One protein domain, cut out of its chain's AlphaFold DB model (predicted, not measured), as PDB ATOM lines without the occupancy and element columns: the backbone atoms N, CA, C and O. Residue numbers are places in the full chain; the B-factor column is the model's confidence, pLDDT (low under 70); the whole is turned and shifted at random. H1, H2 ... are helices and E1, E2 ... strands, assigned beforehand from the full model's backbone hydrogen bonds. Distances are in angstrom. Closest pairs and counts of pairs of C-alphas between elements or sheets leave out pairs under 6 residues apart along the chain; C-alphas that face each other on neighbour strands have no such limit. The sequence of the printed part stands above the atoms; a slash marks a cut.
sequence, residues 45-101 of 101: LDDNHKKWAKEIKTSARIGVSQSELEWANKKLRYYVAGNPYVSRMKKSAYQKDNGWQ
ATOM      1  N   LEU A  45      -5.954  14.584  -1.537       90.50
ATOM      2  CA  LEU A  45      -4.719  15.353  -1.385       90.50
ATOM      3  C   LEU A  45      -3.500  14.437  -1.209       90.50
ATOM      4  O   LEU A  45      -2.426  14.930  -0.874       90.50
ATOM      5  N   ASP A  46      -3.655  13.126  -1.414       94.38
ATOM      6  CA  ASP A  46      -2.528  12.199  -1.410       94.38
ATOM      7  C   ASP A  46      -1.636  12.471  -2.631       94.38
ATOM      8  O   ASP A  46      -2.066  12.355  -3.786       94.38
ATOM      9  N   ASP A  47      -0.377  12.839  -2.383       90.88
ATOM     10  CA  ASP A  47       0.592  13.133  -3.439       90.88
ATOM     11  C   ASP A  47       0.863  11.916  -4.344       90.88
ATOM     12  O   ASP A  47       1.240  12.098  -5.503       90.88
ATOM     13  N   ASN A  48       0.585  10.688  -3.885       93.56
ATOM     14  CA  ASN A  48       0.689   9.479  -4.709       93.56
ATOM     15  C   ASN A  48      -0.415   9.380  -5.775       93.56
ATOM     16  O   ASN A  48      -0.241   8.703  -6.789       93.56
ATOM     17  N   HIS A  49      -1.553  10.052  -5.579       91.50
ATOM     18  CA  HIS A  49      -2.656  10.097  -6.548       91.50
ATOM     19  C   HIS A  49      -2.607  11.340  -7.448       91.50
ATOM     20  O   HIS A  49      -3.425  11.497  -8.366       91.50
ATOM     21  N   LYS A  50      -1.645  12.234  -7.206       89.94
ATOM     22  CA  LYS A  50      -1.474  13.476  -7.951       89.94
ATOM     23  C   LYS A  50      -0.955  13.209  -9.363       89.94
ATOM     24  O   LYS A  50      -0.074  12.389  -9.593       89.94
ATOM     25  N   LYS A  51      -1.477  13.973 -10.323       91.25
ATOM     26  CA  LYS A  51      -0.932  14.068 -11.684       91.25
ATOM     27  C   LYS A  51      -0.351  15.451 -11.901       91.25
ATOM     28  O   LYS A  51      -0.965  16.443 -11.494       91.25
ATOM     29  N   TRP A  52       0.787  15.531 -12.577       95.00
ATOM     30  CA  TRP A  52       1.410  16.810 -12.871       95.00
ATOM     31  C   TRP A  52       0.895  17.336 -14.200       95.00
ATOM     32  O   TRP A  52       0.861  16.639 -15.211       95.00
ATOM     33  N   ALA A  53       0.438  18.583 -14.207       97.00
ATOM     34  CA  ALA A  53       0.105  19.236 -15.459       97.00
ATOM     35  C   ALA A  53       1.401  19.534 -16.222       97.00
ATOM     36  O   ALA A  53       2.361  20.041 -15.642       97.00
ATOM     37  N   LYS A  54       1.405  19.273 -17.529       97.88
ATOM     38  CA  LYS A  54       2.471  19.746 -18.425       97.88
ATOM     39  C   LYS A  54       2.504  21.265 -18.494       97.88
ATOM     40  O   LYS A  54       3.564  21.876 -18.474       97.88
ATOM     41  N   GLU A  55       1.322  21.868 -18.552       98.12
ATOM     42  CA  GLU A  55       1.151  23.313 -18.612       98.12
ATOM     43  C   GLU A  55      -0.191  23.712 -17.980       98.12
ATOM     44  O   GLU A  55      -1.245  23.150 -18.304       98.12
ATOM     45  N   ILE A  56      -0.164  24.721 -17.108       98.19
ATOM     46  CA  ILE A  56      -1.365  25.395 -16.606       98.19
ATOM     47  C   ILE A  56      -1.576  26.675 -17.410       98.19
ATOM     48  O   ILE A  56      -0.770  27.601 -17.344       98.19
ATOM     49  N   LYS A  57      -2.691  26.754 -18.141       98.12
ATOM     50  CA  LYS A  57      -3.096  27.966 -18.861       98.12
ATOM     51  C   LYS A  57      -4.088  28.784 -18.057       98.12
ATOM     52  O   LYS A  57      -4.878  28.260 -17.269       98.12
ATOM     53  N   THR A  58      -4.076  30.085 -18.327       98.25
ATOM     54  CA  THR A  58      -5.012  31.044 -17.747       98.25
ATOM     55  C   THR A  58      -5.860  31.710 -18.825       98.25
ATOM     56  O   THR A  58      -5.434  31.898 -19.966       98.25
ATOM     57  N   SER A  59      -7.103  32.042 -18.489       97.12
ATOM     58  CA  SER A  59      -8.007  32.798 -19.359       97.12
ATOM     59  C   SER A  59      -8.935  33.689 -18.541       97.12
ATOM     60  O   SER A  59      -9.051  33.526 -17.323       97.12
ATOM     61  N   ALA A  60      -9.660  34.576 -19.220       96.88
ATOM     62  CA  ALA A  60     -10.856  35.188 -18.654       96.88
ATOM     63  C   ALA A  60     -11.839  34.110 -18.155       96.88
ATOM     64  O   ALA A  60     -11.870  32.972 -18.656       96.88
ATOM     65  N   ARG A  61     -12.635  34.464 -17.142       96.00
ATOM     66  CA  ARG A  61     -13.706  33.605 -16.617       96.00
ATOM     67  C   ARG A  61     -14.838  33.499 -17.642       96.00
ATOM     68  O   ARG A  61     -15.041  34.380 -18.467       96.00
ATOM     69  N   ILE A  62     -15.582  32.397 -17.599       94.25
ATOM     70  CA  ILE A  62     -16.702  32.151 -18.517       94.25
ATOM     71  C   ILE A  62     -18.005  32.555 -17.827       94.25
ATOM     72  O   ILE A  62     -18.264  32.087 -16.724       94.25
ATOM     73  N   GLY A  63     -18.839  33.351 -18.504       92.00
ATOM     74  CA  GLY A  63     -20.177  33.706 -18.012       92.00
ATOM     75  C   GLY A  63     -20.186  34.757 -16.899       92.00
ATOM     76  O   GLY A  63     -21.102  34.759 -16.087       92.00
ATOM     77  N   VAL A  64     -19.167  35.619 -16.840       92.56
ATOM     78  CA  VAL A  64     -19.120  36.777 -15.930       92.56
ATOM     79  C   VAL A  64     -19.635  38.035 -16.630       92.56
ATOM     80  O   VAL A  64     -19.519  38.141 -17.856       92.56
ATOM     81  N   SER A  65     -20.185  38.980 -15.856       91.75
ATOM     82  CA  SER A  65     -20.640  40.277 -16.374       91.75
ATOM     83  C   SER A  65     -19.534  40.974 -17.168       91.75
ATOM     84  O   SER A  65     -18.364  40.904 -16.797       91.75
ATOM     85  N   GLN A  66     -19.922  41.642 -18.253       92.31
ATOM     86  CA  GLN A  66     -19.033  42.462 -19.080       92.31
ATOM     87  C   GLN A  66     -19.159  43.962 -18.762       92.31
ATOM     88  O   GLN A  66     -18.544  44.773 -19.444       92.31
ATOM     89  N   SER A  67     -19.940  44.334 -17.739       90.94
ATOM     90  CA  SER A  67     -20.115  45.730 -17.305       90.94
ATOM     91  C   SER A  67     -18.812  46.366 -16.817       90.94
ATOM     92  O   SER A  67     -18.578  47.546 -17.043       90.94
ATOM     93  N   GLU A  68     -17.944  45.573 -16.186       93.25
ATOM     94  CA  GLU A  68     -16.624  45.992 -15.722       93.25
ATOM     95  C   GLU A  68     -15.550  45.227 -16.499       93.25
ATOM     96  O   GLU A  68     -15.184  44.095 -16.163       93.25
ATOM     97  N   LEU A  69     -15.054  45.847 -17.574       92.50
ATOM     98  CA  LEU A  69     -14.126  45.209 -18.512       92.50
ATOM     99  C   LEU A  69     -12.827  44.735 -17.848       92.50
ATOM    100  O   LEU A  69     -12.267  43.722 -18.270       92.50
ATOM    101  N   GLU A  70     -12.366  45.414 -16.792       94.50
ATOM    102  CA  GLU A  70     -11.194  44.992 -16.020       94.50
ATOM    103  C   GLU A  70     -11.385  43.573 -15.454       94.50
ATOM    104  O   GLU A  70     -10.608  42.657 -15.741       94.50
ATOM    105  N   TRP A  71     -12.467  43.349 -14.704       94.19
ATOM    106  CA  TRP A  71     -12.751  42.066 -14.055       94.19
ATOM    107  C   TRP A  71     -13.234  40.984 -15.015       94.19
ATOM    108  O   TRP A  71     -13.029  39.789 -14.752       94.19
ATOM    109  N   ALA A  72     -13.873  41.393 -16.110       94.25
ATOM    110  CA  ALA A  72     -14.279  40.508 -17.189       94.25
ATOM    111  C   ALA A  72     -13.064  39.886 -17.893       94.25
ATOM    112  O   ALA A  72     -13.044  38.676 -18.127       94.25
ATOM    113  N   ASN A  73     -12.030  40.690 -18.169       95.38
ATOM    114  CA  ASN A  73     -10.847  40.267 -18.921       95.38
ATOM    115  C   ASN A  73      -9.729  39.682 -18.048       95.38
ATOM    116  O   ASN A  73      -8.817  39.024 -18.565       95.38
ATOM    117  N   LYS A  74      -9.791  39.869 -16.725       96.94
ATOM    118  CA  LYS A  74      -8.787  39.341 -15.793       96.94
ATOM    119  C   LYS A  74      -8.662  37.819 -15.907       96.94
ATOM    120  O   LYS A  74      -9.653  37.080 -15.891       96.94
ATOM    121  N   LYS A  75      -7.419  37.337 -15.983       97.56
ATOM    122  CA  LYS A  75      -7.074  35.922 -16.206       97.56
ATOM    123  C   LYS A  75      -7.233  35.062 -14.943       97.56
ATOM    124  O   LYS A  75      -6.265  34.522 -14.425       97.56
ATOM    125  N   LEU A  76      -8.465  34.947 -14.450       97.31
ATOM    126  CA  LEU A  76      -8.812  34.270 -13.191       97.31
ATOM    127  C   LEU A  76      -9.391  32.858 -13.377       97.31
ATOM    128  O   LEU A  76      -9.986  32.300 -12.459       97.31
ATOM    129  N   ARG A  77      -9.278  32.275 -14.573       97.81
ATOM    130  CA  ARG A  77      -9.648  30.881 -14.835       97.81
ATOM    131  C   ARG A  77      -8.397  30.085 -15.165       97.81
ATOM    132  O   ARG A  77      -7.758  30.371 -16.172       97.81
ATOM    133  N   TYR A  78      -8.124  29.058 -14.372       98.19
ATOM    134  CA  TYR A  78      -6.968  28.173 -14.507       98.19
ATOM    135  C   TYR A  78      -7.416  26.800 -15.001       98.19
ATOM    136  O   TYR A  78      -8.487  26.321 -14.617       98.19
ATOM    137  N   TYR A  79      -6.639  26.183 -15.886       97.94
ATOM    138  CA  TYR A  79      -6.926  24.847 -16.404       97.94
ATOM    139  C   TYR A  79      -5.676  24.192 -16.999       97.94
ATOM    140  O   TYR A  79      -4.761  24.874 -17.456       97.94
ATOM    141  N   VAL A  80      -5.671  22.860 -17.040       98.00
ATOM    142  CA  VAL A  80      -4.618  22.074 -17.695       98.00
ATOM    143  C   VAL A  80      -4.746  22.204 -19.212       98.00
ATOM    144  O   VAL A  80      -5.813  21.930 -19.777       98.00
ATOM    145  N   ALA A  81      -3.683  22.649 -19.881       98.12
ATOM    146  CA  ALA A  81      -3.664  22.780 -21.333       98.12
ATOM    147  C   ALA A  81      -3.812  21.410 -22.011       98.12
ATOM    148  O   ALA A  81      -3.289  20.412 -21.537       98.12
ATOM    149  N   GLY A  82      -4.553  21.345 -23.117       97.88
ATOM    150  CA  GLY A  82      -4.745  20.104 -23.875       97.88
ATOM    151  C   GLY A  82      -5.632  19.037 -23.231       97.88
ATOM    152  O   GLY A  82      -5.838  17.983 -23.831       97.88
ATOM    153  N   ASN A  83      -6.214  19.315 -22.062       98.00
ATOM    154  CA  ASN A  83      -7.119  18.404 -21.375       98.00
ATOM    155  C   ASN A  83      -8.564  18.484 -21.925       98.00
ATOM    156  O   ASN A  83      -9.256  19.483 -21.692       98.00
ATOM    157  N   PRO A  84      -9.097  17.428 -22.571       97.44
ATOM    158  CA  PRO A  84     -10.407  17.469 -23.215       97.44
ATOM    159  C   PRO A  84     -11.584  17.647 -22.248       97.44
ATOM    160  O   PRO A  84     -12.669  18.041 -22.677       97.44
ATOM    161  N   TYR A  85     -11.391  17.401 -20.948       97.19
ATOM    162  CA  TYR A  85     -12.415  17.590 -19.917       97.19
ATOM    163  C   TYR A  85     -12.599  19.063 -19.517       97.19
ATOM    164  O   TYR A  85     -13.565  19.401 -18.832       97.19
ATOM    165  N   VAL A  86     -11.730  19.968 -19.973       97.50
ATOM    166  CA  VAL A  86     -11.871  21.410 -19.745       97.50
ATOM    167  C   VAL A  86     -13.024  21.973 -20.581       97.50
ATOM    168  O   VAL A  86     -13.109  21.794 -21.799       97.50
ATOM    169  N   SER A  87     -13.921  22.716 -19.933       96.12
ATOM    170  CA  SER A  87     -15.051  23.366 -20.603       96.12
ATOM    171  C   SER A  87     -14.589  24.341 -21.700       96.12
ATOM    172  O   SER A  87     -13.614  25.073 -21.532       96.12
ATOM    173  N   ARG A  88     -15.301  24.367 -22.836       93.75
ATOM    174  CA  ARG A  88     -14.996  25.202 -24.021       93.75
ATOM    175  C   ARG A  88     -13.606  24.982 -24.654       93.75
ATOM    176  O   ARG A  88     -13.175  25.813 -25.450       93.75
ATOM    177  N   MET A  89     -12.908  23.883 -24.357       95.19
ATOM    178  CA  MET A  89     -11.644  23.580 -25.032       95.19
ATOM    179  C   MET A  89     -11.876  23.175 -26.496       95.19
ATOM    180  O   MET A  89     -12.718  22.324 -26.791       95.19
ATOM    181  N   LYS A  90     -11.111  23.778 -27.415       94.69
ATOM    182  CA  LYS A  90     -11.117  23.408 -28.836       94.69
ATOM    183  C   LYS A  90     -10.565  21.991 -28.997       94.69
ATOM    184  O   LYS A  90      -9.505  21.693 -28.458       94.69
ATOM    185  N   LYS A  91     -11.243  21.145 -29.782       95.12
ATOM    186  CA  LYS A  91     -10.796  19.763 -30.046       95.12
ATOM    187  C   LYS A  91      -9.397  19.696 -30.664       95.12
ATOM    188  O   LYS A  91      -8.647  18.784 -30.352       95.12
ATOM    189  N   SER A  92      -9.034  20.682 -31.486       97.00
ATOM    190  CA  SER A  92      -7.698  20.788 -32.087       97.00
ATOM    191  C   SER A  92      -6.575  20.999 -31.071       97.00
ATOM    192  O   SER A  92      -5.419  20.776 -31.399       97.00
ATOM    193  N   ALA A  93      -6.896  21.433 -29.850       96.75
ATOM    194  CA  ALA A  93      -5.912  21.635 -28.795       96.75
ATOM    195  C   ALA A  93      -5.697  20.386 -27.928       96.75
ATOM    196  O   ALA A  93      -4.850  20.432 -27.043       96.75
ATOM    197  N   TYR A  94      -6.470  19.309 -28.118       97.44
ATOM    198  CA  TYR A  94      -6.376  18.114 -27.278       97.44
ATOM    199  C   TYR A  94      -5.010  17.444 -27.419       97.44
ATOM    200  O   TYR A  94      -4.525  17.221 -28.526       97.44
ATOM    201  N   GLN A  95      -4.422  17.083 -26.283       97.56
ATOM    202  CA  GLN A  95      -3.192  16.301 -26.226       97.56
ATOM    203  C   GLN A  95      -3.523  14.837 -25.917       97.56
ATOM    204  O   GLN A  95      -4.515  14.545 -25.246       97.56
ATOM    205  N   LYS A  96      -2.703  13.905 -26.418       96.25
ATOM    206  CA  LYS A  96      -2.940  12.454 -26.279       96.25
ATOM    207  C   LYS A  96      -2.971  11.991 -24.815       96.25
ATOM    208  O   LYS A  96      -3.720  11.087 -24.469       96.25
ATOM    209  N   ASP A  97      -2.188  12.642 -23.968       96.44
ATOM    210  CA  ASP A  97      -2.079  12.424 -22.521       96.44
ATOM    211  C   ASP A  97      -3.052  13.288 -21.701       96.44
ATOM    212  O   ASP A  97      -2.999  13.294 -20.471       96.44
ATOM    213  N   ASN A  98      -3.956  14.020 -22.360       97.06
ATOM    214  CA  ASN A  98      -4.856  14.987 -21.737       97.06
ATOM    215  C   ASN A  98      -4.130  16.108 -20.964       97.06
ATOM    216  O   ASN A  98      -4.712  16.664 -20.031       97.06
ATOM    217  N   GLY A  99      -2.892  16.443 -21.341       97.06
ATOM    218  CA  GLY A  99      -2.101  17.511 -20.727       97.06
ATOM    219  C   GLY A  99      -1.384  17.127 -19.433       97.06
ATOM    220  O   GLY A  99      -0.914  18.016 -18.718       97.06
ATOM    221  N   TRP A 100      -1.320  15.833 -19.110       96.94
ATOM    222  CA  TRP A 100      -0.662  15.311 -17.908       96.94
ATOM    223  C   TRP A 100       0.721  14.729 -18.217       96.94
ATOM    224  O   TRP A 100       0.954  14.241 -19.324       96.94
ATOM    225  N   GLN A 101       1.605  14.764 -17.222       94.38
ATOM    226  CA  GLN A 101       2.906  14.095 -17.158       94.38
ATOM    227  C   GLN A 101       3.080  13.388 -15.814       94.38
ATOM    228  O   GLN A 101       2.414  13.807 -14.832       94.38
TER     229      GLN A 101
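Overview. This is residues 45 to 101 of the 101 residues of a protein of Lactobacillus sp. wkB10 (UniProt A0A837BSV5). What is the main picture? Little regular structure: strands E1 and E2 form a short antiparallel ribbon, helix H1 sits beyond one end of it, and residues 81 to 101 make a long loop with no named element. Residues 45 to 50 and 65 to 70 stick out. What is its make-up? The 57 printed residues, 13 in named elements, give E1, H1, E2 in order, a mixed class, loose with radius of gyration 13.8 A of the C-alphas, spanning 43 by 29 by 14 A.

Arrangement. How do E1, residues 56 to 59, and E2, residues 77 to 80, stand? They are antiparallel at 147 degrees, N 57 and O 79 within hydrogen-bond range at 2.9 A. How is H1, residues 69 to 73, joined? A short link follows E1, a tight one precedes E2; its O i to N i+4 pair is within hydrogen-bond range.

Along the chain. Where does E1 begin? C-alpha 56 is at (-1.365, 25.395, -16.606); E1 spans 10.3 A, first to last C-alpha. Where does E2 end? C-alpha 80 is at (-4.618, 22.074, -17.695); E2 spans 10.5 A and H1 5.9 A.

Size, cuts and confidence. Which C-alphas are farthest apart? Those of Asn 48 and Ser 67, 43.7 A. Any cut or low confidence? The printed part has no cut, and no printed residue is under 70 in pLDDT.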